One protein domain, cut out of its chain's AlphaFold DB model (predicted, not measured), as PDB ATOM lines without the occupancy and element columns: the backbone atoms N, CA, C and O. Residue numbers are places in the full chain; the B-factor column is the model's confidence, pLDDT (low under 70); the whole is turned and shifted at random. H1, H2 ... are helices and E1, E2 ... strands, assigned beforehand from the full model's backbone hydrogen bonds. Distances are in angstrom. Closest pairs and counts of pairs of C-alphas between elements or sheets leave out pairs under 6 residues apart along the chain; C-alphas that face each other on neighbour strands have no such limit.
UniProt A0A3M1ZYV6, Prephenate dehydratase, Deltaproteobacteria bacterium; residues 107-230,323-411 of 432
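This is residues 107 to 230 and 323 to 411 of the 432 residues of the protein "Prephenate dehydratase" of Deltaproteobacteria bacterium (UniProt A0A3M1ZYV6). Two strongly twisted sheets meet at their edge strands E4 and E9 and make two lobes: in one, five strands curl round H3, with H4 on the sheet's other face; in the other, a four-stranded sheet has H5 on one face and H6 on the other. H5 sits between the lobes and is on both sheets, while the helical hairpin of H1 and H2 lies outside the first lobe, H2 packing on H3. The 213 printed residues hold six named helices and nine named strands, in the order H1 H2 E1 H3 E2 H4 E3 H5 E4 E5 E6 H6 E7 E8 E9, and the class is mixed, helices and strands. The first sheet, E2 E1 E3 E5 E4, is mixed, and the second, E7 E8 E6 E9, is antiparallel. The whole is compact, with a radius of gyration of the C-alphas of 17.8 A, and spans 53 by 37 by 28 A.

Look first at the larger sheet, which runs E2, residues 172 to 175, E1, 148 to 151, E3, 193 to 197, E5, 323 to 329, and E4, 221 to 228. E2 and E1 are parallel, with N 149 and O 172 2.9 A apart, and so are E1 and E3, with N 150 and O 193 at 2.8 A. E5 is antiparallel to E3, with N 194 and O 328 at 2.9 A, and to E4, with N 221 and O 329 at 2.9 A. This sheet curls round H3, residues 158 to 167; the closest C-alphas of H3 and E3 are those of Ala 163 and Val 195, 6.3 A apart. H4, residues 181 to 187, is on the other face, making three layers, helices on both faces of a sheet; its height over the sheet is 7.7 A, and its closest C-alpha pair with E3 is Val 182 and Gly 194, 5.8 A. On the same face as H4 is H5, residues 209 to 214, at a height of 9.8 A. Cross to the second sheet through E4 and E9, residues 404 to 410, whose closest C-alphas, Val 222 and Gly 407, are 4.2 A apart. There E6, residues 339 to 348, is antiparallel to E9, with N 340 and O 409 at 2.8 A, and to E8, residues 379 to 387, with N 341 and O 386 at 2.8 A. E7, residues 367 to 372, forms a hairpin with E8, with N 371 and O 383 at 2.8 A. H5 is on this sheet too, at a height of 6.9 A, and runs across the strands, at 85 degrees to E6 on the local plane; its closest C-alpha pair with E6 is Ala 214 and Ala 344, 4.9 A. H6, residues 353 to 362, is on the opposite face at a height of 8.3 A, again giving three layers; its closest C-alpha pair with E7 is Phe 360 and Val 367, 7.1 A. E1, H3, E2 form a strand-helix-strand unit, two parallel neighbour strands with a helix between them in the chain. E2, H4, E3, then E3, H5, E4, and E6, H6, E7 are split units, with another strand between their two in the sheet; these four crossovers are right-handed. H2, residues 126 to 144, touches H3 with residues 134 to 138 alone, about perpendicular at 79 degrees; their closest C-alphas are those of Ser 138 and Phe 167, 5.7 A. H1, residues 107 to 118, forms a helical hairpin with H2, opposite ways at 36 degrees, only just a steep tilt; the closest C-alphas are those of Arg 117 and Asp 126, 5.6 A. H1 only grazes the second sheet, with residues 107 to 111. In the six helices every O i to N i+4 pair is within hydrogen-bond range.

Find C-alpha 107 at (-2.013, 12.978, 14.550), where H1 begins and runs 16.7 A. H2 is 26.4 A long and ends at C-alpha 144, (-13.743, 20.345, 4.608). E6 measures 28.6 A, E8 26.1 A and E4 20.1 A; E9 ends at C-alpha 410, (-0.632, 8.332, 18.008).

The two C-alphas farthest apart are those of Pro 123 and Ser 378, 57.7 A. Residues 231 to 322 are not printed, and C-alphas 230 and 323 are 7.4 A apart across the cut. The links E3 to H5 and E8 to E9 are long; the latter, residues 388 to 403, has no named element. Mean pLDDT of the printed part is 87.0, with residue 337 and residues 348 to 350 and 390 to 401 under 70.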
ATOM      1  N   ASP A 107      -3.315  12.404  14.199       83.69
ATOM      2  CA  ASP A 107      -2.013  12.978  14.550       83.69
ATOM      3  C   ASP A 107      -2.075  14.509  14.663       83.69
ATOM      4  O   ASP A 107      -1.547  15.107  15.610       83.69
ATOM      5  N   ARG A 108      -2.785  15.157  13.732       87.19
ATOM      6  CA  ARG A 108      -2.922  16.610  13.706       87.19
ATOM      7  C   ARG A 108      -3.820  17.117  14.827       87.19
ATOM      8  O   ARG A 108      -3.514  18.162  15.406       87.19
ATOM      9  N   GLU A 109      -4.891  16.390  15.135       88.31
ATOM     10  CA  GLU A 109      -5.786  16.693  16.256       88.31
ATOM     11  C   GLU A 109      -5.047  16.596  17.592       88.31
ATOM     12  O   GLU A 109      -5.081  17.543  18.382       88.31
ATOM     13  N   ALA A 110      -4.298  15.509  17.810       85.56
ATOM     14  CA  ALA A 110      -3.484  15.332  19.009       85.56
ATOM     15  C   ALA A 110      -2.473  16.482  19.174       85.56
ATOM     16  O   ALA A 110      -2.428  17.132  20.222       85.56
ATOM     17  N   ALA A 111      -1.737  16.812  18.108       88.69
ATOM     18  CA  ALA A 111      -0.764  17.902  18.118       88.69
ATOM     19  C   ALA A 111      -1.398  19.281  18.386       88.69
ATOM     20  O   ALA A 111      -0.774  20.134  19.028       88.69
ATOM     21  N   LEU A 112      -2.622  19.517  17.895       91.81
ATOM     22  CA  LEU A 112      -3.370  20.742  18.172       91.81
ATOM     23  C   LEU A 112      -3.759  20.816  19.650       91.81
ATOM     24  O   LEU A 112      -3.396  21.796  20.296       91.81
ATOM     25  N   LEU A 113      -4.425  19.795  20.194       90.94
ATOM     26  CA  LEU A 113      -4.847  19.783  21.602       90.94
ATOM     27  C   LEU A 113      -3.649  19.935  22.551       90.94
ATOM     28  O   LEU A 113      -3.708  20.699  23.512       90.94
ATOM     29  N   ASP A 114      -2.515  19.310  22.233       89.31
ATOM     30  CA  ASP A 114      -1.275  19.494  22.988       89.31
ATOM     31  C   ASP A 114      -0.742  20.926  22.934       89.31
ATOM     32  O   ASP A 114      -0.231  21.444  23.930       89.31
ATOM     33  N   ARG A 115      -0.814  21.570  21.765       93.56
ATOM     34  CA  ARG A 115      -0.422  22.972  21.632       93.56
ATOM     35  C   ARG A 115      -1.335  23.855  22.472       93.56
ATOM     36  O   ARG A 115      -0.811  24.727  23.153       93.56
ATOM     37  N   ILE A 116      -2.646  23.613  22.437       94.38
ATOM     38  CA  ILE A 116      -3.640  24.365  23.209       94.38
ATOM     39  C   ILE A 116      -3.366  24.270  24.711       94.38
ATOM     40  O   ILE A 116      -3.270  25.308  25.354       94.38
ATOM     41  N   ARG A 117      -3.106  23.070  25.244       91.50
ATOM     42  CA  ARG A 117      -2.681  22.891  26.647       91.50
ATOM     43  C   ARG A 117      -1.425  23.693  26.989       91.50
ATOM     44  O   ARG A 117      -1.374  24.375  28.001       91.50
ATOM     45  N   ARG A 118      -0.391  23.631  26.140       93.88
ATOM     46  CA  ARG A 118       0.888  24.323  26.406       93.88
ATOM     47  C   ARG A 118       0.763  25.842  26.436       93.88
ATOM     48  O   ARG A 118       1.550  26.479  27.125       93.88
ATOM     49  N   ILE A 119      -0.145  26.405  25.644       95.31
ATOM     50  CA  ILE A 119      -0.338  27.857  25.556       95.31
ATOM     51  C   ILE A 119      -1.481  28.354  26.441       95.31
ATOM     52  O   ILE A 119      -1.782  29.538  26.367       95.31
ATOM     53  N   ASN A 120      -2.128  27.485  27.226       94.81
ATOM     54  CA  ASN A 120      -3.222  27.857  28.117       94.81
ATOM     55  C   ASN A 120      -2.664  28.598  29.348       94.81
ATOM     56  O   ASN A 120      -2.030  27.960  30.190       94.81
ATOM     57  N   PRO A 121      -2.887  29.918  29.496       92.44
ATOM     58  CA  PRO A 121      -2.416  30.656  30.662       92.44
ATOM     59  C   PRO A 121      -3.383  30.550  31.858       92.44
ATOM     60  O   PRO A 121      -3.113  31.131  32.907       92.44
ATOM     61  N   GLY A 122      -4.508  29.836  31.716       90.88
ATOM     62  CA  GLY A 122      -5.662  29.950  32.609       90.88
ATOM     63  C   GLY A 122      -6.506  31.199  32.297       90.88
ATOM     64  O   GLY A 122      -6.183  31.948  31.373       90.88
ATOM     65  N   PRO A 123      -7.615  31.444  33.019       94.19
ATOM     66  CA  PRO A 123      -8.127  30.689  34.170       94.19
ATOM     67  C   PRO A 123      -8.922  29.425  33.799       94.19
ATOM     68  O   PRO A 123      -9.278  28.649  34.684       94.19
ATOM     69  N   LEU A 124      -9.211  29.197  32.514       93.50
ATOM     70  CA  LEU A 124      -9.887  27.978  32.068       93.50
ATOM     71  C   LEU A 124      -8.996  26.751  32.281       93.50
ATOM     72  O   LEU A 124      -7.798  26.773  31.992       93.50
ATOM     73  N   SER A 125      -9.594  25.656  32.750       93.81
ATOM     74  CA  SER A 125      -8.892  24.378  32.839       93.81
ATOM     75  C   SER A 125      -8.557  23.847  31.444       93.81
ATOM     76  O   SER A 125      -9.287  24.091  30.478       93.81
ATOM     77  N   ASP A 126      -7.487  23.057  31.342       91.69
ATOM     78  CA  ASP A 126      -7.116  22.382  30.091       91.69
ATOM     79  C   ASP A 126      -8.285  21.573  29.516       91.69
ATOM     80  O   ASP A 126      -8.555  21.628  28.318       91.69
ATOM     81  N   ALA A 127      -9.039  20.889  30.382       87.69
ATOM     82  CA  ALA A 127     -10.176  20.072  29.975       87.69
ATOM     83  C   ALA A 127     -11.303  20.908  29.340       87.69
ATOM     84  O   ALA A 127     -11.899  20.486  28.348       87.69
ATOM     85  N   ALA A 128     -11.582  22.098  29.889       90.31
ATOM     86  CA  ALA A 128     -12.580  23.010  29.337       90.31
ATOM     87  C   ALA A 128     -12.137  23.552  27.971       90.31
ATOM     88  O   ALA A 128     -12.915  23.549  27.016       90.31
ATOM     89  N   LEU A 129     -10.869  23.957  27.854       93.44
ATOM     90  CA  LEU A 129     -10.341  24.506  26.609       93.44
ATOM     91  C   LEU A 129     -10.271  23.439  25.503       93.44
ATOM     92  O   LEU A 129     -10.620  23.709  24.356       93.44
ATOM     93  N   GLU A 130      -9.902  22.202  25.837       91.69
ATOM     94  CA  GLU A 130      -9.966  21.073  24.904       91.69
ATOM     95  C   GLU A 130     -11.381  20.801  24.396       91.69
ATOM     96  O   GLU A 130     -11.549  20.539  23.206       91.69
ATOM     97  N   ALA A 131     -12.392  20.864  25.267       90.12
ATOM     98  CA  ALA A 131     -13.784  20.658  24.876       90.12
ATOM     99  C   ALA A 131     -14.244  21.711  23.854       90.12
ATOM    100  O   ALA A 131     -14.826  21.356  22.828       90.12
ATOM    101  N   ILE A 132     -13.892  22.983  24.076       93.94
ATOM    102  CA  ILE A 132     -14.144  24.077  23.124       93.94
ATOM    103  C   ILE A 132     -13.440  23.794  21.790       93.94
ATOM    104  O   ILE A 132     -14.059  23.837  20.727       93.94
ATOM    105  N   PHE A 133     -12.149  23.451  21.826       94.31
ATOM    106  CA  PHE A 133     -11.388  23.189  20.605       94.31
ATOM    107  C   PHE A 133     -11.864  21.944  19.850       94.31
ATOM    108  O   PHE A 133     -11.771  21.930  18.624       94.31
ATOM    109  N   ARG A 134     -12.416  20.930  20.526       91.75
ATOM    110  CA  ARG A 134     -13.068  19.783  19.873       91.75
ATOM    111  C   ARG A 134     -14.299  20.198  19.080       91.75
ATOM    112  O   ARG A 134     -14.432  19.761  17.942       91.75
ATOM    113  N   GLU A 135     -15.139  21.088  19.604       93.06
ATOM    114  CA  GLU A 135     -16.294  21.581  18.842       93.06
ATOM    115  C   GLU A 135     -15.859  22.485  17.675       93.06
ATOM    116  O   GLU A 135     -16.374  22.359  16.563       93.06
ATOM    117  N   ILE A 136     -14.823  23.315  17.865       94.19
ATOM    118  CA  ILE A 136     -14.212  24.085  16.768       94.19
ATOM    119  C   ILE A 136     -13.673  23.140  15.675       94.19
ATOM    120  O   ILE A 136     -13.869  23.385  14.480       94.19
ATOM    121  N   MET A 137     -12.999  22.048  16.053       91.19
ATOM    122  CA  MET A 137     -12.534  21.017  15.114       91.19
ATOM    123  C   MET A 137     -13.704  20.316  14.418       91.19
ATOM    124  O   MET A 137     -13.663  20.167  13.199       91.19
ATOM    125  N   SER A 138     -14.770  19.979  15.146       89.44
ATOM    126  CA  SER A 138     -15.998  19.392  14.594       89.44
ATOM    127  C   SER A 138     -16.595  20.258  13.484       89.44
ATOM    128  O   SER A 138     -16.801  19.788  12.363       89.44
ATOM    129  N   CYS A 139     -16.752  21.560  13.745       89.38
ATOM    130  CA  CYS A 139     -17.212  22.528  12.748       89.38
ATOM    131  C   CYS A 139     -16.281  22.573  11.524       89.38
ATOM    132  O   CYS A 139     -16.732  22.691  10.387       89.38
ATOM    133  N   SER A 140     -14.971  22.432  11.743       88.69
ATOM    134  CA  SER A 140     -13.965  22.444  10.671       88.69
ATOM    135  C   SER A 140     -14.078  21.233   9.751       88.69
ATOM    136  O   SER A 140     -13.996  21.380   8.533       88.69
ATOM    137  N   LEU A 141     -14.304  20.043  10.317       84.81
ATOM    138  CA  LEU A 141     -14.486  18.813   9.544       84.81
ATOM    139  C   LEU A 141     -15.670  18.940   8.581       84.81
ATOM    140  O   LEU A 141     -15.568  18.536   7.424       84.81
ATOM    141  N   VAL A 142     -16.764  19.565   9.026       84.62
ATOM    142  CA  VAL A 142     -17.947  19.821   8.190       84.62
ATOM    143  C   VAL A 142     -17.636  20.758   7.018       84.62
ATOM    144  O   VAL A 142     -18.128  20.522   5.916       84.62
ATOM    145  N   LEU A 143     -16.791  21.774   7.221       84.12
ATOM    146  CA  LEU A 143     -16.374  22.699   6.157       84.12
ATOM    147  C   LEU A 143     -15.439  22.047   5.124       84.12
ATOM    148  O   LEU A 143     -15.469  22.406   3.945       84.12
ATOM    149  N   GLU A 144     -14.605  21.087   5.535       81.00
ATOM    150  CA  GLU A 144     -13.743  20.345   4.608       81.00
ATOM    151  C   GLU A 144     -14.537  19.312   3.796       81.00
ATOM    152  O   GLU A 144     -14.514  19.316   2.559       81.00
ATOM    153  N   ARG A 145     -15.204  18.399   4.507       77.62
ATOM    154  CA  ARG A 145     -16.112  17.362   4.009       77.62
ATOM    155  C   ARG A 145     -16.684  16.664   5.247       77.62
ATOM    156  O   ARG A 145     -15.905  15.980   5.914       77.62
ATOM    157  N   PRO A 146     -17.992  16.776   5.540       74.06
ATOM    158  CA  PRO A 146     -18.571  16.177   6.736       74.06
ATOM    159  C   PRO A 146     -18.381  14.655   6.689       74.06
ATOM    160  O   PRO A 146     -18.932  14.018   5.785       74.06
ATOM    161  N   PRO A 147     -17.594  14.061   7.605       84.62
ATOM    162  CA  PRO A 147     -17.436  12.619   7.632       84.62
ATOM    163  C   PRO A 147     -18.742  11.976   8.107       84.62
ATOM    164  O   PRO A 147     -19.452  12.527   8.950       84.62
ATOM    165  N   ARG A 148     -19.059  10.803   7.566       93.31
ATOM    166  CA  ARG A 148     -20.062   9.901   8.135       93.31
ATOM    167  C   ARG A 148     -19.353   8.997   9.128       93.31
ATOM    168  O   ARG A 148     -18.464   8.239   8.741       93.31
ATOM    169  N   VAL A 149     -19.721   9.104  10.396       96.25
ATOM    170  CA  VAL A 149     -19.140   8.314  11.480       96.25
ATOM    171  C   VAL A 149     -20.130   7.225  11.868       96.25
ATOM    172  O   VAL A 149     -21.156   7.499  12.486       96.25
ATOM    173  N   GLY A 150     -19.814   5.984  11.509       97.31
ATOM    174  CA  GLY A 150     -20.529   4.813  11.997       97.31
ATOM    175  C   GLY A 150     -20.227   4.574  13.474       97.31
ATOM    176  O   GLY A 150     -19.081   4.688  13.908       97.31
ATOM    177  N   PHE A 151     -21.229   4.217  14.262       97.12
ATOM    178  CA  PHE A 151     -21.033   3.767  15.636       97.12
ATOM    179  C   PHE A 151     -21.870   2.522  15.907       97.12
ATOM    180  O   PHE A 151     -22.870   2.254  15.236       97.12
ATOM    181  N   VAL A 152     -21.451   1.753  16.905       96.06
ATOM    182  CA  VAL A 152     -22.223   0.610  17.384       96.06
ATOM    183  C   VAL A 152     -23.385   1.135  18.225       96.06
ATOM    184  O   VAL A 152     -23.179   1.672  19.311       96.06
ATOM    185  N   GLY A 153     -24.600   1.108  17.683       92.94
ATOM    186  CA  GLY A 153     -25.757   1.698  18.350       92.94
ATOM    187  C   GLY A 153     -26.462   0.786  19.350       92.94
ATOM    188  O   GLY A 153     -25.939  -0.263  19.710       92.94
ATOM    189  N   PRO A 154     -27.650   1.192  19.830       94.00
ATOM    190  CA  PRO A 154     -28.532   2.199  19.226       94.00
ATOM    191  C   PRO A 154     -28.135   3.660  19.500       94.00
ATOM    192  O   PRO A 154     -27.232   3.951  20.282       94.00
ATOM    193  N   VAL A 155     -28.839   4.614  18.880       94.25
ATOM    194  CA  VAL A 155     -28.762   6.040  19.258       94.25
ATOM    195  C   VAL A 155     -28.949   6.192  20.771       94.25
ATOM    196  O   VAL A 155     -29.811   5.555  21.365       94.25
ATOM    197  N   ALA A 156     -28.143   7.072  21.371       93.69
ATOM    198  CA  ALA A 156     -28.049   7.312  22.817       93.69
ATOM    199  C   ALA A 156     -27.352   6.200  23.635       93.69
ATOM    200  O   ALA A 156     -27.383   6.235  24.865       93.69
ATOM    201  N   SER A 157     -26.668   5.262  22.970       94.31
ATOM    202  CA  SER A 157     -25.757   4.303  23.605       94.31
ATOM    203  C   SER A 157     -24.453   4.940  24.117       94.31
ATOM    204  O   SER A 157     -24.168   6.118  23.867       94.31
ATOM    205  N   TYR A 158     -23.621   4.155  24.810       94.31
ATOM    206  CA  TYR A 158     -22.300   4.589  25.280       94.31
ATOM    207  C   TYR A 158     -21.354   4.887  24.116       94.31
ATOM    208  O   TYR A 158     -20.584   5.846  24.163       94.31
ATOM    209  N   THR A 159     -21.443   4.109  23.044       96.06
ATOM    210  CA  THR A 159     -20.630   4.271  21.838       96.06
ATOM    211  C   THR A 159     -21.068   5.498  21.052       96.06
ATOM    212  O   THR A 159     -20.214   6.272  20.617       96.06
ATOM    213  N   HIS A 160     -22.382   5.749  20.944       96.06
ATOM    214  CA  HIS A 160     -22.882   7.023  20.418       96.06
ATOM    215  C   HIS A 160     -22.339   8.189  21.246       96.06
ATOM    216  O   HIS A 160     -21.919   9.214  20.701       96.06
ATOM    217  N   ALA A 161     -22.303   8.010  22.569       94.50
ATOM    218  CA  ALA A 161     -21.843   9.040  23.471       94.50
ATOM    219  C   ALA A 161     -20.361   9.370  23.348       94.50
ATOM    220  O   ALA A 161     -19.991  10.545  23.254       94.50
ATOM    221  N   ALA A 162     -19.526   8.341  23.273       94.38
ATOM    222  CA  ALA A 162     -18.104   8.480  23.016       94.38
ATOM    223  C   ALA A 162     -17.839   9.114  21.642       94.38
ATOM    224  O   ALA A 162     -17.050  10.055  21.546       94.38
ATOM    225  N   ALA A 163     -18.559   8.677  20.602       95.25
ATOM    226  CA  ALA A 163     -18.432   9.219  19.253       95.25
ATOM    227  C   ALA A 163     -18.731  10.727  19.219       95.25
ATOM    228  O   ALA A 163     -17.900  11.501  18.743       95.25
ATOM    229  N   ARG A 164     -19.858  11.158  19.807       93.62
ATOM    230  CA  ARG A 164     -20.227  12.582  19.903       93.62
ATOM    231  C   ARG A 164     -19.232  13.406  20.705       93.62
ATOM    232  O   ARG A 164     -18.936  14.534  20.326       93.62
ATOM    233  N   ARG A 165     -18.699  12.857  21.797       90.62
ATOM    234  CA  ARG A 165     -17.686  13.540  22.611       90.62
ATOM    235  C   ARG A 165     -16.367  13.721  21.854       90.62
ATOM    236  O   ARG A 165     -15.684  14.722  22.060       90.62
ATOM    237  N   HIS A 166     -15.995  12.763  21.006       90.50
ATOM    238  CA  HIS A 166     -14.739  12.818  20.261       90.50
ATOM    239  C   HIS A 166     -14.825  13.696  19.014       90.50
ATOM    240  O   HIS A 166     -13.987  14.581  18.857       90.50
ATOM    241  N   PHE A 167     -15.834  13.470  18.167       90.56
ATOM    242  CA  PHE A 167     -15.994  14.128  16.865       90.56
ATOM    243  C   PHE A 167     -16.857  15.400  16.903       90.56
ATOM    244  O   PHE A 167     -16.908  16.127  15.911       90.56
ATOM    245  N   GLY A 168     -17.516  15.691  18.028       89.88
ATOM    246  CA  GLY A 168     -18.345  16.880  18.249       89.88
ATOM    247  C   GLY A 168     -19.752  16.806  17.648       89.88
ATOM    248  O   GLY A 168     -20.151  15.820  17.024       89.88
ATOM    249  N   GLY A 169     -20.547  17.850  17.871       87.19
ATOM    250  CA  GLY A 169     -21.985  17.829  17.586       87.19
ATOM    251  C   GLY A 169     -22.374  17.930  16.109       87.19
ATOM    252  O   GLY A 169     -23.491  17.544  15.765       87.19
ATOM    253  N   GLN A 170     -21.479  18.430  15.250       86.38
ATOM    254  CA  GLN A 170     -21.804  18.814  13.867       86.38
ATOM    255  C   GLN A 170     -21.613  17.688  12.838       86.38
ATOM    256  O   GLN A 170     -21.999  17.819  11.675       86.38
ATOM    257  N   VAL A 171     -20.990  16.584  13.249       89.62
ATOM    258  CA  VAL A 171     -20.691  15.438  12.383       89.62
ATOM    259  C   VAL A 171     -21.933  14.559  12.192       89.62
ATOM    260  O   VAL A 171     -22.818  14.510  13.047       89.62
ATOM    261  N   ARG A 172     -22.023  13.865  11.050       92.06
ATOM    262  CA  ARG A 172     -23.107  12.910  10.782       92.06
ATOM    263  C   ARG A 172     -22.776  11.562  11.409       92.06
ATOM    264  O   ARG A 172     -21.717  11.004  11.127       92.06
ATOM    265  N   TYR A 173     -23.696  11.045  12.216       95.56
ATOM    266  CA  TYR A 173     -23.561   9.761  12.898       95.56
ATOM    267  C   TYR A 173     -24.522   8.739  12.300       95.56
ATOM    268  O   TYR A 173     -25.706   9.033  12.155       95.56
ATOM    269  N   GLU A 174     -24.011   7.549  12.000       96.56
ATOM    270  CA  GLU A 174     -24.782   6.434  11.449       96.56
ATOM    271  C   GLU A 174     -24.795   5.272  12.452       96.56
ATOM    272  O   GLU A 174     -23.743   4.818  12.909       96.56
ATOM    273  N   ASP A 175     -25.987   4.799  12.810       96.50
ATOM    274  CA  ASP A 175     -26.163   3.640  13.689       96.50
ATOM    275  C   ASP A 175     -25.982   2.348  12.883       96.50
ATOM    276  O   ASP A 175     -26.846   1.964  12.094       96.50
ATOM    277  N   VAL A 176     -24.858   1.665  13.104       95.31
ATOM    278  CA  VAL A 176     -24.509   0.421  12.402       95.31
ATOM    279  C   VAL A 176     -25.050  -0.822  13.128       95.31
ATOM    280  O   VAL A 176     -25.099  -1.901  12.541       95.31
ATOM    281  N   ARG A 177     -25.514  -0.678  14.381       88.75
ATOM    282  CA  ARG A 177     -26.021  -1.714  15.311       88.75
ATOM    283  C   ARG A 177     -25.089  -2.897  15.595       88.75
ATOM    284  O   ARG A 177     -24.822  -3.191  16.751       88.75
ATOM    285  N   ALA A 178     -24.610  -3.598  14.573       93.00
ATOM    286  CA  ALA A 178     -23.749  -4.763  14.704       93.00
ATOM    287  C   ALA A 178     -22.262  -4.349  14.759       93.00
ATOM    288  O   ALA A 178     -21.761  -3.775  13.789       93.00
ATOM    289  N   PRO A 179     -21.510  -4.709  15.820       94.62
ATOM    290  CA  PRO A 179     -20.084  -4.386  15.933       94.62
ATOM    291  C   PRO A 179     -19.254  -4.806  14.712       94.62
ATOM    292  O   PRO A 179     -18.427  -4.042  14.221       94.62
ATOM    293  N   ALA A 180     -19.506  -6.011  14.186       92.25
ATOM    294  CA  ALA A 180     -18.781  -6.553  13.036       92.25
ATOM    295  C   ALA A 180     -19.063  -5.812  11.720       92.25
ATOM    296  O   ALA A 180     -18.208  -5.785  10.835       92.25
ATOM    297  N   ALA A 181     -20.236  -5.183  11.603       95.56
ATOM    298  CA  ALA A 181     -20.617  -4.451  10.405       95.56
ATOM    299  C   ALA A 181     -19.885  -3.106  10.291       95.56
ATOM    300  O   ALA A 181     -19.686  -2.634   9.182       95.56
ATOM    301  N   VAL A 182     -19.380  -2.521  11.387       96.94
ATOM    302  CA  VAL A 182     -18.675  -1.223  11.340       96.94
ATOM    303  C   VAL A 182     -17.506  -1.246  10.350       96.94
ATOM    304  O   VAL A 182     -17.372  -0.339   9.533       96.94
ATOM    305  N   GLY A 183     -16.684  -2.300  10.372       95.69
ATOM    306  CA  GLY A 183     -15.594  -2.450   9.404       95.69
ATOM    307  C   GLY A 183     -16.093  -2.668   7.972       95.69
ATOM    308  O   GLY A 183     -15.499  -2.153   7.028       95.69
ATOM    309  N   GLN A 184     -17.198  -3.395   7.801       95.44
ATOM    310  CA  GLN A 184     -17.791  -3.675   6.489       95.44
ATOM    311  C   GLN A 184     -18.360  -2.404   5.849       95.44
ATOM    312  O   GLN A 184     -18.111  -2.153   4.674       95.44
ATOM    313  N   GLU A 185     -19.039  -1.563   6.629       96.94
ATOM    314  CA  GLU A 185     -19.587  -0.284   6.169       96.94
ATOM    315  C   GLU A 185     -18.483   0.706   5.758       96.94
ATOM    316  O   GLU A 185     -18.659   1.471   4.807       96.94
ATOM    317  N   ILE A 186     -17.321   0.672   6.427       96.50
ATOM    318  CA  ILE A 186     -16.137   1.448   6.018       96.50
ATOM    319  C   ILE A 186     -15.585   0.915   4.697       96.50
ATOM    320  O   ILE A 186     -15.343   1.692   3.775       96.50
ATOM    321  N   ALA A 187     -15.403  -0.405   4.588       95.19
ATOM    322  CA  ALA A 187     -14.897  -1.039   3.372       95.19
ATOM    323  C   ALA A 187     -15.823  -0.799   2.163       95.19
ATOM    324  O   ALA A 187     -15.347  -0.586   1.051       95.19
ATOM    325  N   ALA A 188     -17.140  -0.769   2.391       94.56
ATOM    326  CA  ALA A 188     -18.149  -0.436   1.388       94.56
ATOM    327  C   ALA A 188     -18.212   1.067   1.052       94.56
ATOM    328  O   ALA A 188     -18.849   1.455   0.074       94.56
ATOM    329  N   GLY A 189     -17.572   1.930   1.848       92.19
ATOM    330  CA  GLY A 189     -17.632   3.381   1.682       92.19
ATOM    331  C   GLY A 189     -18.982   3.996   2.068       92.19
ATOM    332  O   GLY A 189     -19.287   5.115   1.643       92.19
ATOM    333  N   ASN A 190     -19.792   3.304   2.871       93.75
ATOM    334  CA  ASN A 190     -21.061   3.805   3.410       93.75
ATOM    335  C   ASN A 190     -20.847   4.724   4.618       93.75
ATOM    336  O   ASN A 190     -21.592   5.688   4.801       93.75
ATOM    337  N   VAL A 191     -19.783   4.483   5.383       95.12
ATOM    338  CA  VAL A 191     -19.278   5.393   6.416       95.12
ATOM    339  C   VAL A 191     -17.799   5.675   6.168       95.12
ATOM    340  O   VAL A 191     -17.082   4.852   5.606       95.12
ATOM    341  N   ASP A 192     -17.340   6.867   6.537       93.31
ATOM    342  CA  ASP A 192     -15.946   7.276   6.334       93.31
ATOM    343  C   ASP A 192     -15.060   6.846   7.519       93.31
ATOM    344  O   ASP A 192     -13.867   6.591   7.345       93.31
ATOM    345  N   LEU A 193     -15.644   6.763   8.720       95.88
ATOM    346  CA  LEU A 193     -15.000   6.340   9.965       95.88
ATOM    347  C   LEU A 193     -15.960   5.488  10.800       95.88
ATOM    348  O   LEU A 193     -17.175   5.589  10.638       95.88
ATOM    349  N   GLY A 194     -15.419   4.703  11.730       96.50
ATOM    350  CA  GLY A 194     -16.198   3.882  12.657       96.50
ATOM    351  C   GLY A 194     -15.705   3.981  14.096       96.50
ATOM    352  O   GLY A 194     -14.500   4.016  14.320       96.50
ATOM    353  N   VAL A 195     -16.609   3.990  15.076       97.06
ATOM    354  CA  VAL A 195     -16.273   3.916  16.508       97.06
ATOM    355  C   VAL A 195     -16.627   2.534  17.037       97.06
ATOM    356  O   VAL A 195     -17.793   2.142  17.013       97.06
ATOM    357  N   LEU A 196     -15.614   1.812  17.517       95.88
ATOM    358  CA  LEU A 196     -15.740   0.450  18.017       95.88
ATOM    359  C   LEU A 196     -15.339   0.369  19.500       95.88
ATOM    360  O   LEU A 196     -14.212   0.736  19.834       95.88
ATOM    361  N   PRO A 197     -16.206  -0.141  20.389       94.44
ATOM    362  CA  PRO A 197     -15.846  -0.429  21.776       94.44
ATOM    363  C   PRO A 197     -14.699  -1.438  21.890       94.44
ATOM    364  O   PRO A 197     -14.719  -2.481  21.236       94.44
ATOM    365  N   LEU A 198     -13.718  -1.133  22.740       91.00
ATOM    366  CA  LEU A 198     -12.656  -2.067  23.138       91.00
ATOM    367  C   LEU A 198     -12.910  -2.683  24.516       91.00
ATOM    368  O   LEU A 198     -12.314  -3.705  24.845       91.00
ATOM    369  N   ASP A 199     -13.792  -2.078  25.308       85.88
ATOM    370  CA  ASP A 199     -14.246  -2.630  26.577       85.88
ATOM    371  C   ASP A 199     -15.425  -3.588  26.338       85.88
ATOM    372  O   ASP A 199     -16.496  -3.177  25.886       85.88
ATOM    373  N   ALA A 200     -15.222  -4.871  26.643       84.81
ATOM    374  CA  ALA A 200     -16.233  -5.918  26.489       84.81
ATOM    375  C   ALA A 200     -17.431  -5.749  27.443       84.81
ATOM    376  O   ALA A 200     -18.456  -6.404  27.258       84.81
ATOM    377  N   ALA A 201     -17.321  -4.887  28.460       84.94
ATOM    378  CA  ALA A 201     -18.422  -4.563  29.356       84.94
ATOM    379  C   ALA A 201     -19.453  -3.617  28.714       84.94
ATOM    380  O   ALA A 201     -20.568  -3.503  29.223       84.94
ATOM    381  N   ILE A 202     -19.112  -2.944  27.606       90.31
ATOM    382  CA  ILE A 202     -20.037  -2.050  26.903       90.31
ATOM    383  C   ILE A 202     -21.170  -2.885  26.272       90.31
ATOM    384  O   ILE A 202     -20.882  -3.729  25.423       90.31
ATOM    385  N   PRO A 203     -22.449  -2.646  26.629       89.88
ATOM    386  CA  PRO A 203     -23.577  -3.508  26.249       89.88
ATOM    387  C   PRO A 203     -23.741  -3.726  24.746       89.88
ATOM    388  O   PRO A 203     -24.004  -4.839  24.301       89.88
ATOM    389  N   GLU A 204     -23.594  -2.660  23.963       91.69
ATOM    390  CA  GLU A 204     -23.701  -2.722  22.509       91.69
ATOM    391  C   GLU A 204     -22.435  -3.251  21.820       91.69
ATOM    392  O   GLU A 204     -22.470  -3.576  20.637       91.69
ATOM    393  N   GLY A 205     -21.309  -3.322  22.535       91.75
ATOM    394  CA  GLY A 205     -20.001  -3.655  21.986       91.75
ATOM    395  C   GLY A 205     -19.865  -5.112  21.527       91.75
ATOM    396  O   GLY A 205     -20.735  -5.956  21.753       91.75
ATOM    397  N   PRO A 206     -18.752  -5.449  20.850       92.25
ATOM    398  CA  PRO A 206     -18.460  -6.838  20.535       92.25
ATOM    399  C   PRO A 206     -18.247  -7.631  21.828       92.25
ATOM    400  O   PRO A 206     -17.529  -7.191  22.722       92.25
ATOM    401  N   ARG A 207     -18.786  -8.857  21.882       89.12
ATOM    402  CA  ARG A 207     -18.475  -9.806  22.971       89.12
ATOM    403  C   ARG A 207     -16.976 -10.065  23.102       89.12
ATOM    404  O   ARG A 207     -16.492 -10.358  24.187       89.12
ATOM    405  N   ASP A 208     -16.274  -9.990  21.976       91.31
ATOM    406  CA  ASP A 208     -14.844 -10.218  21.880       91.31
ATOM    407  C   ASP A 208     -14.189  -9.170  20.966       91.31
ATOM    408  O   ASP A 208     -14.149  -9.332  19.737       91.31
ATOM    409  N   PRO A 209     -13.691  -8.070  21.553       92.38
ATOM    410  CA  PRO A 209     -12.988  -7.032  20.814       92.38
ATOM    411  C   PRO A 209     -11.743  -7.553  20.081       92.38
ATOM    412  O   PRO A 209     -11.474  -7.123  18.961       92.38
ATOM    413  N   ALA A 210     -10.998  -8.502  20.663       91.19
ATOM    414  CA  ALA A 210      -9.771  -9.031  20.065       91.19
ATOM    415  C   ALA A 210     -10.073  -9.844  18.799       91.19
ATOM    416  O   ALA A 210      -9.432  -9.649  17.762       91.19
ATOM    417  N   ALA A 211     -11.086 -10.713  18.860       91.56
ATOM    418  CA  ALA A 211     -11.529 -11.483  17.704       91.56
ATOM    419  C   ALA A 211     -12.048 -10.590  16.573       91.56
ATOM    420  O   ALA A 211     -11.755 -10.870  15.409       91.56
ATOM    421  N   LEU A 212     -12.768  -9.512  16.903       92.88
ATOM    422  CA  LEU A 212     -13.262  -8.560  15.910       92.88
ATOM    423  C   LEU A 212     -12.133  -7.743  15.263       92.88
ATOM    424  O   LEU A 212     -12.105  -7.582  14.046       92.88
ATOM    425  N   LEU A 213     -11.170  -7.256  16.048       93.00
ATOM    426  CA  LEU A 213     -10.004  -6.553  15.503       93.00
ATOM    427  C   LEU A 213      -9.181  -7.456  14.572       93.00
ATOM    428  O   LEU A 213      -8.710  -7.010  13.525       93.00
ATOM    429  N   ALA A 214      -9.052  -8.742  14.907       90.44
ATOM    430  CA  ALA A 214      -8.380  -9.710  14.049       90.44
ATOM    431  C   ALA A 214      -9.119  -9.957  12.724       90.44
ATOM    432  O   ALA A 214      -8.466 -10.193  11.705       90.44
ATOM    433  N   SER A 215     -10.450  -9.841  12.707       91.19
ATOM    434  CA  SER A 215     -11.295 -10.075  11.530       91.19
ATOM    435  C   SER A 215     -11.669  -8.814  10.740       91.19
ATOM    436  O   SER A 215     -12.518  -8.896   9.851       91.19
ATOM    437  N   LEU A 216     -11.039  -7.661  11.008       93.38
ATOM    438  CA  LEU A 216     -11.285  -6.440  10.232       93.38
ATOM    439  C   LEU A 216     -11.069  -6.675   8.725       93.38
ATOM    440  O   LEU A 216     -10.055  -7.291   8.371       93.38
ATOM    441  N   PRO A 217     -11.944  -6.157   7.841       93.44
ATOM    442  CA  PRO A 217     -11.751  -6.255   6.396       93.44
ATOM    443  C   PRO A 217     -10.405  -5.683   5.937       93.44
ATOM    444  O   PRO A 217      -9.788  -4.856   6.615       93.44
ATOM    445  N   GLU A 218      -9.938  -6.114   4.769       89.56
ATOM    446  CA  GLU A 218      -8.771  -5.502   4.138       89.56
ATOM    447  C   GLU A 218      -9.045  -4.025   3.814       89.56
ATOM    448  O   GLU A 218     -10.163  -3.646   3.467       89.56
ATOM    449  N   GLY A 219      -8.030  -3.174   3.978       90.12
ATOM    450  CA  GLY A 219      -8.175  -1.729   3.803       90.12
ATOM    451  C   GLY A 219      -8.851  -1.005   4.973       90.12
ATOM    452  O   GLY A 219      -9.043   0.203   4.882       90.12
ATOM    453  N   VAL A 220      -9.180  -1.692   6.074       95.06
ATOM    454  CA  VAL A 220      -9.722  -1.084   7.299       95.06
ATOM    455  C   VAL A 220      -8.703  -1.189   8.427       95.06
ATOM    456  O   VAL A 220      -8.202  -2.271   8.729       95.06
ATOM    457  N   TYR A 221      -8.419  -0.059   9.072       94.69
ATOM    458  CA  TYR A 221      -7.373   0.055  10.085       94.69
ATOM    459  C   TYR A 221      -7.869   0.777  11.330       94.69
ATOM    460  O   TYR A 221      -8.664   1.713  11.240       94.69
ATOM    461  N   VAL A 222      -7.315   0.417  12.488       94.81
ATOM    462  CA  VAL A 222      -7.375   1.261  13.686       94.81
ATOM    463  C   VAL A 222      -6.451   2.460  13.468       94.81
ATOM    464  O   VAL A 222      -5.228   2.319  13.415       94.81
ATOM    465  N   CYS A 223      -7.043   3.641  13.305       92.25
ATOM    466  CA  CYS A 223      -6.331   4.889  13.016       92.25
ATOM    467  C   CYS A 223      -6.179   5.797  14.244       92.25
ATOM    468  O   CYS A 223      -5.321   6.676  14.257       92.25
ATOM    469  N   ALA A 224      -6.979   5.568  15.287       90.94
ATOM    470  CA  ALA A 224      -6.858   6.211  16.592       90.94
ATOM    471  C   ALA A 224      -7.510   5.359  17.684       90.94
ATOM    472  O   ALA A 224      -8.347   4.502  17.401       90.94
ATOM    473  N   THR A 225      -7.160   5.634  18.936       90.75
ATOM    474  CA  THR A 225      -7.897   5.165  20.113       90.75
ATOM    475  C   THR A 225      -8.376   6.364  20.917       90.75
ATOM    476  O   THR A 225      -7.762   7.434  20.900       90.75
ATOM    477  N   MET A 226      -9.501   6.205  21.605       88.81
ATOM    478  CA  MET A 226     -10.027   7.217  22.513       88.81
ATOM    479  C   MET A 226     -10.404   6.586  23.850       88.81
ATOM    480  O   MET A 226     -10.878   5.453  23.914       88.81
ATOM    481  N   ALA A 227     -10.211   7.363  24.908       88.81
ATOM    482  CA  ALA A 227     -10.737   7.089  26.233       88.81
ATOM    483  C   ALA A 227     -11.835   8.121  26.511       88.81
ATOM    484  O   ALA A 227     -11.567   9.326  26.470       88.81
ATOM    485  N   ALA A 228     -13.066   7.671  26.747       88.00
ATOM    486  CA  ALA A 228     -14.203   8.552  26.977       88.00
ATOM    487  C   ALA A 228     -14.838   8.277  28.341       88.00
ATOM    488  O   ALA A 228     -15.301   7.173  28.612       88.00
ATOM    489  N   GLU A 229     -14.906   9.301  29.190       88.19
ATOM    490  CA  GLU A 229     -15.823   9.286  30.327       88.19
ATOM    491  C   GLU A 229     -17.243   9.536  29.820       88.19
ATOM    492  O   GLU A 229     -17.536  10.591  29.246       88.19
ATOM    493  N   VAL A 230     -18.117   8.559  30.039       89.94
ATOM    494  CA  VAL A 230     -19.536   8.637  29.697       89.94
ATOM    495  C   VAL A 230     -20.330   8.546  31.001       89.94
ATOM    496  O   VAL A 230     -20.509   7.441  31.511       89.94
ATOM    497  N   LEU A 323     -14.024   4.724  29.368       89.94
ATOM    498  CA  LEU A 323     -14.278   3.635  28.437       89.94
ATOM    499  C   LEU A 323     -13.333   3.728  27.236       89.94
ATOM    500  O   LEU A 323     -13.127   4.816  26.690       89.94
ATOM    501  N   ALA A 324     -12.769   2.595  26.816       91.25
ATOM    502  CA  ALA A 324     -11.835   2.527  25.696       91.25
ATOM    503  C   ALA A 324     -12.548   2.206  24.374       91.25
ATOM    504  O   ALA A 324     -13.336   1.261  24.290       91.25
ATOM    505  N   PHE A 325     -12.219   2.955  23.321       94.44
ATOM    506  CA  PHE A 325     -12.747   2.756  21.971       94.44
ATOM    507  C   PHE A 325     -11.638   2.869  20.921       94.44
ATOM    508  O   PHE A 325     -10.703   3.660  21.059       94.44
ATOM    509  N   ALA A 326     -11.781   2.115  19.836       94.56
ATOM    510  CA  ALA A 326     -10.997   2.246  18.618       94.56
ATOM    511  C   ALA A 326     -11.758   3.081  17.584       94.56
ATOM    512  O   ALA A 326     -12.978   2.983  17.452       94.56
ATOM    513  N   ILE A 327     -11.011   3.869  16.816       95.81
ATOM    514  CA  ILE A 327     -11.506   4.576  15.641       95.81
ATOM    515  C   ILE A 327     -10.977   3.855  14.412       95.81
ATOM    516  O   ILE A 327      -9.767   3.803  14.169       95.81
ATOM    517  N   LEU A 328     -11.900   3.299  13.641       96.38
ATOM    518  CA  LEU A 328     -11.635   2.609  12.394       96.38
ATOM    519  C   LEU A 328     -11.707   3.591  11.226       96.38
ATOM    520  O   LEU A 328     -12.552   4.487  11.206       96.38
ATOM    521  N   GLY A 329     -10.844   3.397  10.237       94.81
ATOM    522  CA  GLY A 329     -10.856   4.171   9.003       94.81
ATOM    523  C   GLY A 329     -10.172   3.432   7.854       94.81
ATOM    524  O   GLY A 329      -9.527   2.404   8.071       94.81
ATOM    525  N   PRO A 330     -10.272   3.959   6.624       91.69
ATOM    526  CA  PRO A 330      -9.736   3.308   5.429       91.69
ATOM    527  C   PRO A 330      -8.205   3.410   5.310       91.69
ATOM    528  O   PRO A 330      -7.607   2.932   4.347       91.69
ATOM    529  N   ARG A 331      -7.551   4.126   6.234       87.88
ATOM    530  CA  ARG A 331      -6.103   4.352   6.250       87.88
ATOM    531  C   ARG A 331      -5.589   4.427   7.689       87.88
ATOM    532  O   ARG A 331      -6.293   4.973   8.540       87.88
ATOM    533  N   PRO A 332      -4.370   3.935   7.965       84.94
ATOM    534  CA  PRO A 332      -3.704   4.168   9.241       84.94
ATOM    535  C   PRO A 332      -3.312   5.646   9.412       84.94
ATOM    536  O   PRO A 332      -3.258   6.399   8.436       84.94
ATOM    537  N   SER A 333      -2.998   6.051  10.648       80.88
ATOM    538  CA  SER A 333      -2.429   7.378  10.921       80.88
ATOM    539  C   SER A 333      -1.088   7.574  10.206       80.88
ATOM    540  O   SER A 333      -0.346   6.616   9.963       80.88
ATOM    541  N   VAL A 334      -0.761   8.834   9.895       79.00
ATOM    542  CA  VAL A 334       0.543   9.207   9.332       79.00
ATOM    543  C   VAL A 334       1.654   8.845  10.325       79.00
ATOM    544  O   VAL A 334       1.465   9.059  11.523       79.00
ATOM    545  N   PRO A 335       2.806   8.326   9.852       77.12
ATOM    546  CA  PRO A 335       3.916   7.986  10.723       77.12
ATOM    547  C   PRO A 335       4.436   9.117  11.616       77.12
ATOM    548  O   PRO A 335       4.969  10.110  11.128       77.12
ATOM    549  N   GLY A 336       4.342   8.910  12.927       74.25
ATOM    550  CA  GLY A 336       4.946   9.695  13.996       74.25
ATOM    551  C   GLY A 336       5.895   8.875  14.891       74.25
ATOM    552  O   GLY A 336       5.868   7.639  14.870       74.25
ATOM    553  N   PRO A 337       6.756   9.559  15.672       69.75
ATOM    554  CA  PRO A 337       7.801   8.932  16.491       69.75
ATOM    555  C   PRO A 337       7.263   8.186  17.722       69.75
ATOM    556  O   PRO A 337       7.868   7.211  18.152       69.75
ATOM    557  N   ASP A 338       6.117   8.614  18.259       79.75
ATOM    558  CA  ASP A 338       5.493   8.049  19.465       79.75
ATOM    559  C   ASP A 338       4.271   7.176  19.135       79.75
ATOM    560  O   ASP A 338       3.372   7.000  19.960       79.75
ATOM    561  N   ASP A 339       4.188   6.664  17.910       84.25
ATOM    562  CA  ASP A 339       3.021   5.905  17.482       84.25
ATOM    563  C   ASP A 339       2.952   4.524  18.137       84.25
ATOM    564  O   ASP A 339       3.954   3.881  18.473       84.25
ATOM    565  N   ARG A 340       1.720   4.047  18.265       88.31
ATOM    566  CA  ARG A 340       1.389   2.652  18.510       88.31
ATOM    567  C   ARG A 340       1.117   1.961  17.188       88.31
ATOM    568  O   ARG A 340       0.457   2.520  16.312       88.31
ATOM    569  N   LEU A 341       1.618   0.742  17.064       88.69
ATOM    570  CA  LEU A 341       1.296  -0.188  15.991       88.69
ATOM    571  C   LEU A 341       0.451  -1.307  16.583       88.69
ATOM    572  O   LEU A 341       0.757  -1.807  17.665       88.69
ATOM    573  N   LEU A 342      -0.595  -1.698  15.868       89.88
ATOM    574  CA  LEU A 342      -1.507  -2.748  16.275       89.88
ATOM    575  C   LEU A 342      -1.386  -3.915  15.301       89.88
ATOM    576  O   LEU A 342      -1.534  -3.753  14.084       89.88
ATOM    577  N   TRP A 343      -1.129  -5.091  15.853       89.94
ATOM    578  CA  TRP A 343      -0.936  -6.327  15.112       89.94
ATOM    579  C   TRP A 343      -1.950  -7.343  15.590       89.94
ATOM    580  O   TRP A 343      -2.101  -7.521  16.791       89.94
ATOM    581  N   ALA A 344      -2.632  -8.020  14.680       88.75
ATOM    582  CA  ALA A 344      -3.575  -9.063  15.036       88.75
ATOM    583  C   ALA A 344      -3.166 -10.384  14.401       88.75
ATOM    584  O   ALA A 344      -2.771 -10.425  13.241       88.75
ATOM    585  N   ASN A 345      -3.295 -11.462  15.157       83.31
ATOM    586  CA  ASN A 345      -3.107 -12.819  14.681       83.31
ATOM    587  C   ASN A 345      -4.328 -13.659  15.059       83.31
ATOM    588  O   ASN A 345      -4.852 -13.523  16.166       83.31
ATOM    589  N   ARG A 346      -4.748 -14.549  14.161       80.19
ATOM    590  CA  ARG A 346      -5.534 -15.732  14.512       80.19
ATOM    591  C   ARG A 346      -4.578 -16.911  14.579       80.19
ATOM    592  O   ARG A 346      -4.250 -17.518  13.567       80.19
ATOM    593  N   ALA A 347      -4.102 -17.176  15.787       70.44
ATOM    594  CA  ALA A 347      -3.163 -18.247  16.052       70.44
ATOM    595  C   ALA A 347      -3.908 -19.505  16.499       70.44
ATOM    596  O   ALA A 347      -5.006 -19.426  17.065       70.44
ATOM    597  N   ALA A 348      -3.276 -20.663  16.316       62.75
ATOM    598  CA  ALA A 348      -3.721 -21.875  16.980       62.75
ATOM    599  C   ALA A 348      -3.735 -21.659  18.507       62.75
ATOM    600  O   ALA A 348      -2.937 -20.903  19.073       62.75
ATOM    601  N   ALA A 349      -4.701 -22.262  19.194       65.50
ATOM    602  CA  ALA A 349      -4.933 -22.050  20.617       65.50
ATOM    603  C   ALA A 349      -3.791 -22.595  21.492       65.50
ATOM    604  O   ALA A 349      -3.697 -22.260  22.665       65.50
ATOM    605  N   ASP A 350      -2.904 -23.414  20.956       67.81
ATOM    606  CA  ASP A 350      -1.709 -23.907  21.632       67.81
ATOM    607  C   ASP A 350      -0.504 -22.961  21.515       67.81
ATOM    608  O   ASP A 350       0.428 -23.096  22.306       67.81
ATOM    609  N   VAL A 351      -0.538 -21.955  20.628       71.69
ATOM    610  CA  VAL A 351       0.537 -20.956  20.525       71.69
ATOM    611  C   VAL A 351       0.703 -20.236  21.862       71.69
ATOM    612  O   VAL A 351      -0.229 -19.594  22.383       71.69
ATOM    613  N   ALA A 352       1.906 -20.350  22.428       77.12
ATOM    614  CA  ALA A 352       2.244 -19.710  23.680       77.12
ATOM    615  C   ALA A 352       2.352 -18.199  23.464       77.12
ATOM    616  O   ALA A 352       3.029 -17.713  22.560       77.12
ATOM    617  N   LEU A 353       1.702 -17.426  24.339       80.94
ATOM    618  CA  LEU A 353       1.814 -15.967  24.312       80.94
ATOM    619  C   LEU A 353       3.280 -15.518  24.436       80.94
ATOM    620  O   LEU A 353       3.658 -14.516  23.840       80.94
ATOM    621  N   GLY A 354       4.098 -16.277  25.175       82.12
ATOM    622  CA  GLY A 354       5.532 -16.028  25.317       82.12
ATOM    623  C   GLY A 354       6.258 -15.958  23.974       82.12
ATOM    624  O   GLY A 354       7.012 -15.015  23.764       82.12
ATOM    625  N   ASP A 355       5.955 -16.865  23.045       80.81
ATOM    626  CA  ASP A 355       6.606 -16.919  21.732       80.81
ATOM    627  C   ASP A 355       6.230 -15.705  20.872       80.81
ATOM    628  O   ASP A 355       7.083 -15.085  20.236       80.81
ATOM    629  N   VAL A 356       4.955 -15.299  20.916       81.62
ATOM    630  CA  VAL A 356       4.473 -14.095  20.217       81.62
ATOM    631  C   VAL A 356       5.178 -12.845  20.748       81.62
ATOM    632  O   VAL A 356       5.607 -11.996  19.969       81.62
ATOM    633  N   LEU A 357       5.312 -12.723  22.071       84.81
ATOM    634  CA  LEU A 357       5.979 -11.582  22.700       84.81
ATOM    635  C   LEU A 357       7.490 -11.576  22.437       84.81
ATOM    636  O   LEU A 357       8.051 -10.511  22.175       84.81
ATOM    637  N   ALA A 358       8.133 -12.747  22.471       83.94
ATOM    638  CA  ALA A 358       9.551 -12.908  22.166       83.94
ATOM    639  C   ALA A 358       9.866 -12.439  20.741       83.94
ATOM    640  O   ALA A 358      10.787 -11.646  20.552       83.94
ATOM    641  N   ALA A 359       9.029 -12.800  19.766       83.25
ATOM    642  CA  ALA A 359       9.206 -12.375  18.382       83.25
ATOM    643  C   ALA A 359       9.198 -10.843  18.214       83.25
ATOM    644  O   ALA A 359       9.986 -10.300  17.440       83.25
ATOM    645  N   PHE A 360       8.349 -10.112  18.949       85.50
ATOM    646  CA  PHE A 360       8.376  -8.643  18.930       85.50
ATOM    647  C   PHE A 360       9.621  -8.067  19.613       85.50
ATOM    648  O   PHE A 360      10.203  -7.102  19.106       85.50
ATOM    649  N   ALA A 361      10.040  -8.662  20.733       83.12
ATOM    650  CA  ALA A 361      11.221  -8.233  21.473       83.12
ATOM    651  C   ALA A 361      12.514  -8.401  20.654       83.12
ATOM    652  O   ALA A 361      13.331  -7.482  20.623       83.12
ATOM    653  N   GLU A 362      12.668  -9.519  19.935       83.56
ATOM    654  CA  GLU A 362      13.804  -9.786  19.035       83.56
ATOM    655  C   GLU A 362      13.933  -8.744  17.916       83.56
ATOM    656  O   GLU A 362      15.038  -8.404  17.500       83.56
ATOM    657  N   HIS A 363      12.811  -8.172  17.474       79.62
ATOM    658  CA  HIS A 363      12.770  -7.119  16.455       79.62
ATOM    659  C   HIS A 363      12.833  -5.706  17.061       79.62
ATOM    660  O   HIS A 363      12.482  -4.724  16.405       79.62
ATOM    661  N   GLY A 364      13.235  -5.582  18.330       79.94
ATOM    662  CA  GLY A 364      13.399  -4.303  19.020       79.94
ATOM    663  C   GLY A 364      12.092  -3.546  19.276       79.94
ATOM    664  O   GLY A 364      12.129  -2.370  19.640       79.94
ATOM    665  N   ARG A 365      10.925  -4.181  19.097       83.56
ATOM    666  CA  ARG A 365       9.623  -3.545  19.327       83.56
ATOM    667  C   ARG A 365       9.169  -3.801  20.758       83.56
ATOM    668  O   ARG A 365       8.907  -4.932  21.158       83.56
ATOM    669  N   ARG A 366       9.000  -2.730  21.537       87.50
ATOM    670  CA  ARG A 366       8.423  -2.835  22.883       87.50
ATOM    671  C   ARG A 366       6.913  -3.044  22.785       87.50
ATOM    672  O   ARG A 366       6.226  -2.170  22.251       87.50
ATOM    673  N   VAL A 367       6.423  -4.144  23.353       88.81
ATOM    674  CA  VAL A 367       4.993  -4.418  23.555       88.81
ATOM    675  C   VAL A 367       4.453  -3.532  24.677       88.81
ATOM    676  O   VAL A 367       5.087  -3.391  25.726       88.81
ATOM    677  N   THR A 368       3.303  -2.904  24.445       87.44
ATOM    678  CA  THR A 368       2.646  -2.004  25.402       87.44
ATOM    679  C   THR A 368       1.318  -2.526  25.909       87.44
ATOM    680  O   THR A 368       0.988  -2.246  27.059       87.44
ATOM    681  N   ASP A 369       0.605  -3.301  25.097       87.88
ATOM    682  CA  ASP A 369      -0.652  -3.928  25.488       87.88
ATOM    683  C   ASP A 369      -0.908  -5.208  24.681       87.88
ATOM    684  O   ASP A 369      -0.353  -5.396  23.592       87.88
ATOM    685  N   VAL A 370      -1.738  -6.100  25.222       88.12
ATOM    686  CA  VAL A 370      -2.136  -7.357  24.583       88.12
ATOM    687  C   VAL A 370      -3.604  -7.646  24.879       88.12
ATOM    688  O   VAL A 370      -3.982  -7.869  26.027       88.12
ATOM    689  N   LEU A 371      -4.413  -7.761  23.829       85.62
ATOM    690  CA  LEU A 371      -5.793  -8.238  23.909       85.62
ATOM    691  C   LEU A 371      -5.870  -9.685  23.420       85.62
ATOM    692  O   LEU A 371      -5.239 -10.061  22.430       85.62
ATOM    693  N   ARG A 372      -6.656 -10.513  24.109       86.25
ATOM    694  CA  ARG A 372      -6.826 -11.934  23.783       86.25
ATOM    695  C   ARG A 372      -8.299 -12.297  23.756       86.25
ATOM    696  O   ARG A 372      -9.033 -11.923  24.666       86.25
ATOM    697  N   SER A 373      -8.686 -13.083  22.762       84.50
ATOM    698  CA  SER A 373      -9.981 -13.755  22.764       84.50
ATOM    699  C   SER A 373      -9.962 -14.984  23.677       84.50
ATOM    700  O   SER A 373      -8.916 -15.636  23.826       84.50
ATOM    701  N   PRO A 374     -11.123 -15.415  24.195       82.25
ATOM    702  CA  PRO A 374     -11.339 -16.818  24.517       82.25
ATOM    703  C   PRO A 374     -11.027 -17.713  23.297       82.25
ATOM    704  O   PRO A 374     -11.165 -17.275  22.147       82.25
ATOM    705  N   PRO A 375     -10.585 -18.964  23.501       79.00
ATOM    706  CA  PRO A 375     -10.390 -19.893  22.395       79.00
ATOM    707  C   PRO A 375     -11.741 -20.233  21.747       79.00
ATOM    708  O   PRO A 375     -12.710 -20.545  22.437       79.00
ATOM    709  N   THR A 376     -11.797 -20.186  20.418       75.38
ATOM    710  CA  THR A 376     -12.939 -20.645  19.617       75.38
ATOM    711  C   THR A 376     -12.489 -21.865  18.821       75.38
ATOM    712  O   THR A 376     -11.793 -21.741  17.817       75.38
ATOM    713  N   GLY A 377     -12.839 -23.063  19.296       78.94
ATOM    714  CA  GLY A 377     -12.288 -24.307  18.751       78.94
ATOM    715  C   GLY A 377     -10.778 -24.398  18.994       78.94
ATOM    716  O   GLY A 377     -10.322 -24.235  20.125       78.94
ATOM    717  N   SER A 378     -10.005 -24.644  17.936       74.12
ATOM    718  CA  SER A 378      -8.539 -24.713  17.979       74.12
ATOM    719  C   SER A 378      -7.851 -23.372  17.720       74.12
ATOM    720  O   SER A 378      -6.634 -23.356  17.592       74.12
ATOM    721  N   GLU A 379      -8.583 -22.259  17.628       79.50
ATOM    722  CA  GLU A 379      -8.019 -20.940  17.318       79.50
ATOM    723  C   GLU A 379      -8.288 -19.920  18.429       79.50
ATOM    724  O   GLU A 379      -9.279 -19.992  19.160       79.50
ATOM    725  N   ARG A 380      -7.402 -18.931  18.549       85.88
ATOM    726  CA  ARG A 380      -7.602 -17.724  19.359       85.88
ATOM    727  C   ARG A 380      -7.086 -16.498  18.610       85.88
ATOM    728  O   ARG A 380      -6.061 -16.552  17.932       85.88
ATOM    729  N   ALA A 381      -7.767 -15.375  18.772       88.19
ATOM    730  CA  ALA A 381      -7.271 -14.080  18.356       88.19
ATOM    731  C   ALA A 381      -6.347 -13.494  19.429       88.19
ATOM    732  O   ALA A 381      -6.671 -13.468  20.620       88.19
ATOM    733  N   ILE A 382      -5.192 -13.005  18.989       88.75
ATOM    734  CA  ILE A 382      -4.253 -12.238  19.803       88.75
ATOM    735  C   ILE A 382      -4.016 -10.923  19.077       88.75
ATOM    736  O   ILE A 382      -3.625 -10.920  17.911       88.75
ATOM    737  N   VAL A 383      -4.246  -9.814  19.769       89.94
ATOM    738  CA  VAL A 383      -3.937  -8.476  19.274       89.94
ATOM    739  C   VAL A 383      -2.847  -7.889  20.156       89.94
ATOM    740  O   VAL A 383      -2.992  -7.844  21.374       89.94
ATOM    741  N   VAL A 384      -1.746  -7.464  19.547       90.25
ATOM    742  CA  VAL A 384      -0.570  -6.927  20.230       90.25
ATOM    743  C   VAL A 384      -0.395  -5.467  19.837       90.25
ATOM    744  O   VAL A 384      -0.307  -5.142  18.651       90.25
ATOM    745  N   GLU A 385      -0.327  -4.591  20.836       90.62
ATOM    746  CA  GLU A 385       0.067  -3.197  20.667       90.62
ATOM    747  C   GLU A 385       1.578  -3.067  20.901       90.62
ATOM    748  O   GLU A 385       2.106  -3.524  21.921       90.62
ATOM    749  N   THR A 386       2.288  -2.425  19.974       89.44
ATOM    750  CA  THR A 386       3.721  -2.143  20.101       89.44
ATOM    751  C   THR A 386       4.039  -0.673  19.885       89.44
ATOM    752  O   THR A 386       3.313   0.060  19.221       89.44
ATOM    753  N   THR A 387       5.189  -0.238  20.387       87.31
ATOM    754  CA  THR A 387       5.834   1.012  19.950       87.31
ATOM    755  C   THR A 387       6.212   0.963  18.466       87.31
ATOM    756  O   THR A 387       6.573  -0.095  17.938       87.31
ATOM    757  N   ALA A 388       6.125   2.108  17.786       80.62
ATOM    758  CA  ALA A 388       6.728   2.302  16.475       80.62
ATOM    759  C   ALA A 388       8.251   2.478  16.598       80.62
ATOM    760  O   ALA A 388       8.745   3.057  17.564       80.62
ATOM    761  N   LEU A 389       8.991   1.983  15.603       72.62
ATOM    762  CA  LEU A 389      10.418   2.275  15.458       72.62
ATOM    763  C   LEU A 389      10.599   3.536  14.591       72.62
ATOM    764  O   LEU A 389       9.779   3.758  13.696       72.62
ATOM    765  N   PRO A 390      11.662   4.341  14.804       58.38
ATOM    766  CA  PRO A 390      11.856   5.630  14.127       58.38
ATOM    767  C   PRO A 390      11.909   5.574  12.592       58.38
ATOM    768  O   PRO A 390      11.692   6.595  11.945       58.38
ATOM    769  N   THR A 391      12.202   4.410  12.008       55.75
ATOM    770  CA  THR A 391      12.600   4.293  10.596       55.75
ATOM    771  C   THR A 391      11.799   3.299   9.763       55.75
ATOM    772  O   THR A 391      12.152   3.092   8.606       55.75
ATOM    773  N   ASP A 392      10.739   2.684  10.285       53.66
ATOM    774  CA  ASP A 392      10.270   1.432   9.683       53.66
ATOM    775  C   ASP A 392       8.887   1.501   9.020       53.66
ATOM    776  O   ASP A 392       7.913   2.028   9.576       53.66
ATOM    777  N   ALA A 393       8.801   0.882   7.839       58.75
ATOM    778  CA  ALA A 393       7.546   0.331   7.348       58.75
ATOM    779  C   ALA A 393       7.069  -0.731   8.360       58.75
ATOM    780  O   ALA A 393       7.898  -1.368   9.011       58.75
ATOM    781  N   PRO A 394       5.757  -0.939   8.558       62.09
ATOM    782  CA  PRO A 394       5.267  -1.964   9.472       62.09
ATOM    783  C   PRO A 394       5.556  -3.360   8.894       62.09
ATOM    784  O   PRO A 394       4.690  -3.981   8.287       62.09
ATOM    785  N   VAL A 395       6.779  -3.858   9.084       63.56
ATOM    786  CA  VAL A 395       7.157  -5.234   8.753       63.56
ATOM    787  C   VAL A 395       6.852  -6.112   9.972       63.56
ATOM    788  O   VAL A 395       7.401  -5.848  11.053       63.56
ATOM    789  N   PRO A 396       5.947  -7.104   9.849       64.50
ATOM    790  CA  PRO A 396       5.675  -8.037  10.933       64.50
ATOM    791  C   PRO A 396       6.905  -8.920  11.180       64.50
ATOM    792  O   PRO A 396       7.593  -9.274  10.219       64.50
ATOM    793  N   PRO A 397       7.183  -9.322  12.431       63.44
ATOM    794  CA  PRO A 397       8.153 -10.379  12.686       63.44
ATOM    795  C   PRO A 397       7.724 -11.648  11.935       63.44
ATOM    796  O   PRO A 397       6.666 -12.217  12.212       63.44
ATOM    797  N   SER A 398       8.537 -12.100  10.977       59.53
ATOM    798  CA  SER A 398       8.238 -13.250  10.105       59.53
ATOM    799  C   SER A 398       8.081 -14.575  10.861       59.53
ATOM    800  O   SER A 398       7.545 -15.533  10.315       59.53
ATOM    801  N   ALA A 399       8.540 -14.624  12.116       55.12
ATOM    802  CA  ALA A 399       8.469 -15.786  12.996       55.12
ATOM    803  C   ALA A 399       7.047 -16.102  13.500       55.12
ATOM    804  O   ALA A 399       6.779 -17.235  13.893       55.12
ATOM    805  N   VAL A 400       6.120 -15.136  13.471       60.88
ATOM    806  CA  VAL A 400       4.740 -15.331  13.939       60.88
ATOM    807  C   VAL A 400       3.816 -15.453  12.728       60.88
ATOM    808  O   VAL A 400       3.270 -14.464  12.238       60.88
ATOM    809  N   GLY A 401       3.650 -16.677  12.219       63.69
ATOM    810  CA  GLY A 401       2.723 -16.961  11.120       63.69
ATOM    811  C   GLY A 401       1.316 -16.410  11.400       63.69
ATOM    812  O   GLY A 401       0.818 -16.510  12.523       63.69
ATOM    813  N   GLY A 402       0.690 -15.795  10.391       73.44
ATOM    814  CA  GLY A 402      -0.668 -15.240  10.486       73.44
ATOM    815  C   GLY A 402      -0.780 -13.843  11.116       73.44
ATOM    816  O   GLY A 402      -1.882 -13.298  11.187       73.44
ATOM    817  N   LEU A 403       0.330 -13.230  11.544       81.06
ATOM    818  CA  LEU A 403       0.326 -11.876  12.097       81.06
ATOM    819  C   LEU A 403       0.090 -10.819  11.003       81.06
ATOM    820  O   LEU A 403       0.876 -10.671  10.067       81.06
ATOM    821  N   ARG A 404      -0.978 -10.036  11.154       86.50
ATOM    822  CA  ARG A 404      -1.397  -8.966  10.244       86.50
ATOM    823  C   ARG A 404      -1.312  -7.605  10.922       86.50
ATOM    824  O   ARG A 404      -1.736  -7.436  12.062       86.50
ATOM    825  N   PHE A 405      -0.830  -6.607  10.190       88.50
ATOM    826  CA  PHE A 405      -0.921  -5.209  10.601       88.50
ATOM    827  C   PHE A 405      -2.375  -4.716  10.507       88.50
ATOM    828  O   PHE A 405      -2.967  -4.738   9.429       88.50
ATOM    829  N   VAL A 406      -2.947  -4.272  11.629       91.44
ATOM    830  CA  VAL A 406      -4.358  -3.844  11.721       91.44
ATOM    831  C   VAL A 406      -4.527  -2.388  12.138       91.44
ATOM    832  O   VAL A 406      -5.643  -1.874  12.132       91.44
ATOM    833  N   GLY A 407      -3.452  -1.678  12.479       91.38
ATOM    834  CA  GLY A 407      -3.582  -0.270  12.821       91.38
ATOM    835  C   GLY A 407      -2.293   0.429  13.197       91.38
ATOM    836  O   GLY A 407      -1.315  -0.184  13.613       91.38
ATOM    837  N   ARG A 408      -2.328   1.753  13.072       90.25
ATOM    838  CA  ARG A 408      -1.305   2.663  13.580       90.25
ATOM    839  C   ARG A 408      -1.970   3.949  14.017       90.25
ATOM    840  O   ARG A 408      -2.758   4.518  13.258       90.25
ATOM    841  N   TYR A 409      -1.622   4.402  15.212       88.88
ATOM    842  CA  TYR A 409      -2.193   5.599  15.810       88.88
ATOM    843  C   TYR A 409      -1.222   6.302  16.758       88.88
ATOM    844  O   TYR A 409      -0.350   5.646  17.326       88.88
ATOM    845  N   PRO A 410      -1.390   7.616  16.987       84.06
ATOM    846  CA  PRO A 410      -0.632   8.332  18.008       84.06
ATOM    847  C   PRO A 410      -0.884   7.715  19.386       84.06
ATOM    848  O   PRO A 410      -2.036   7.426  19.723       84.06
ATOM    849  N   ALA A 411       0.154   7.523  20.205       78.94
ATOM    850  CA  ALA A 411      -0.039   6.943  21.532       78.94
ATOM    851  C   ALA A 411      -1.041   7.753  22.380       78.94
ATOM    852  O   ALA A 411      -0.906   8.980  22.487       78.94
TER     853      ALA A 411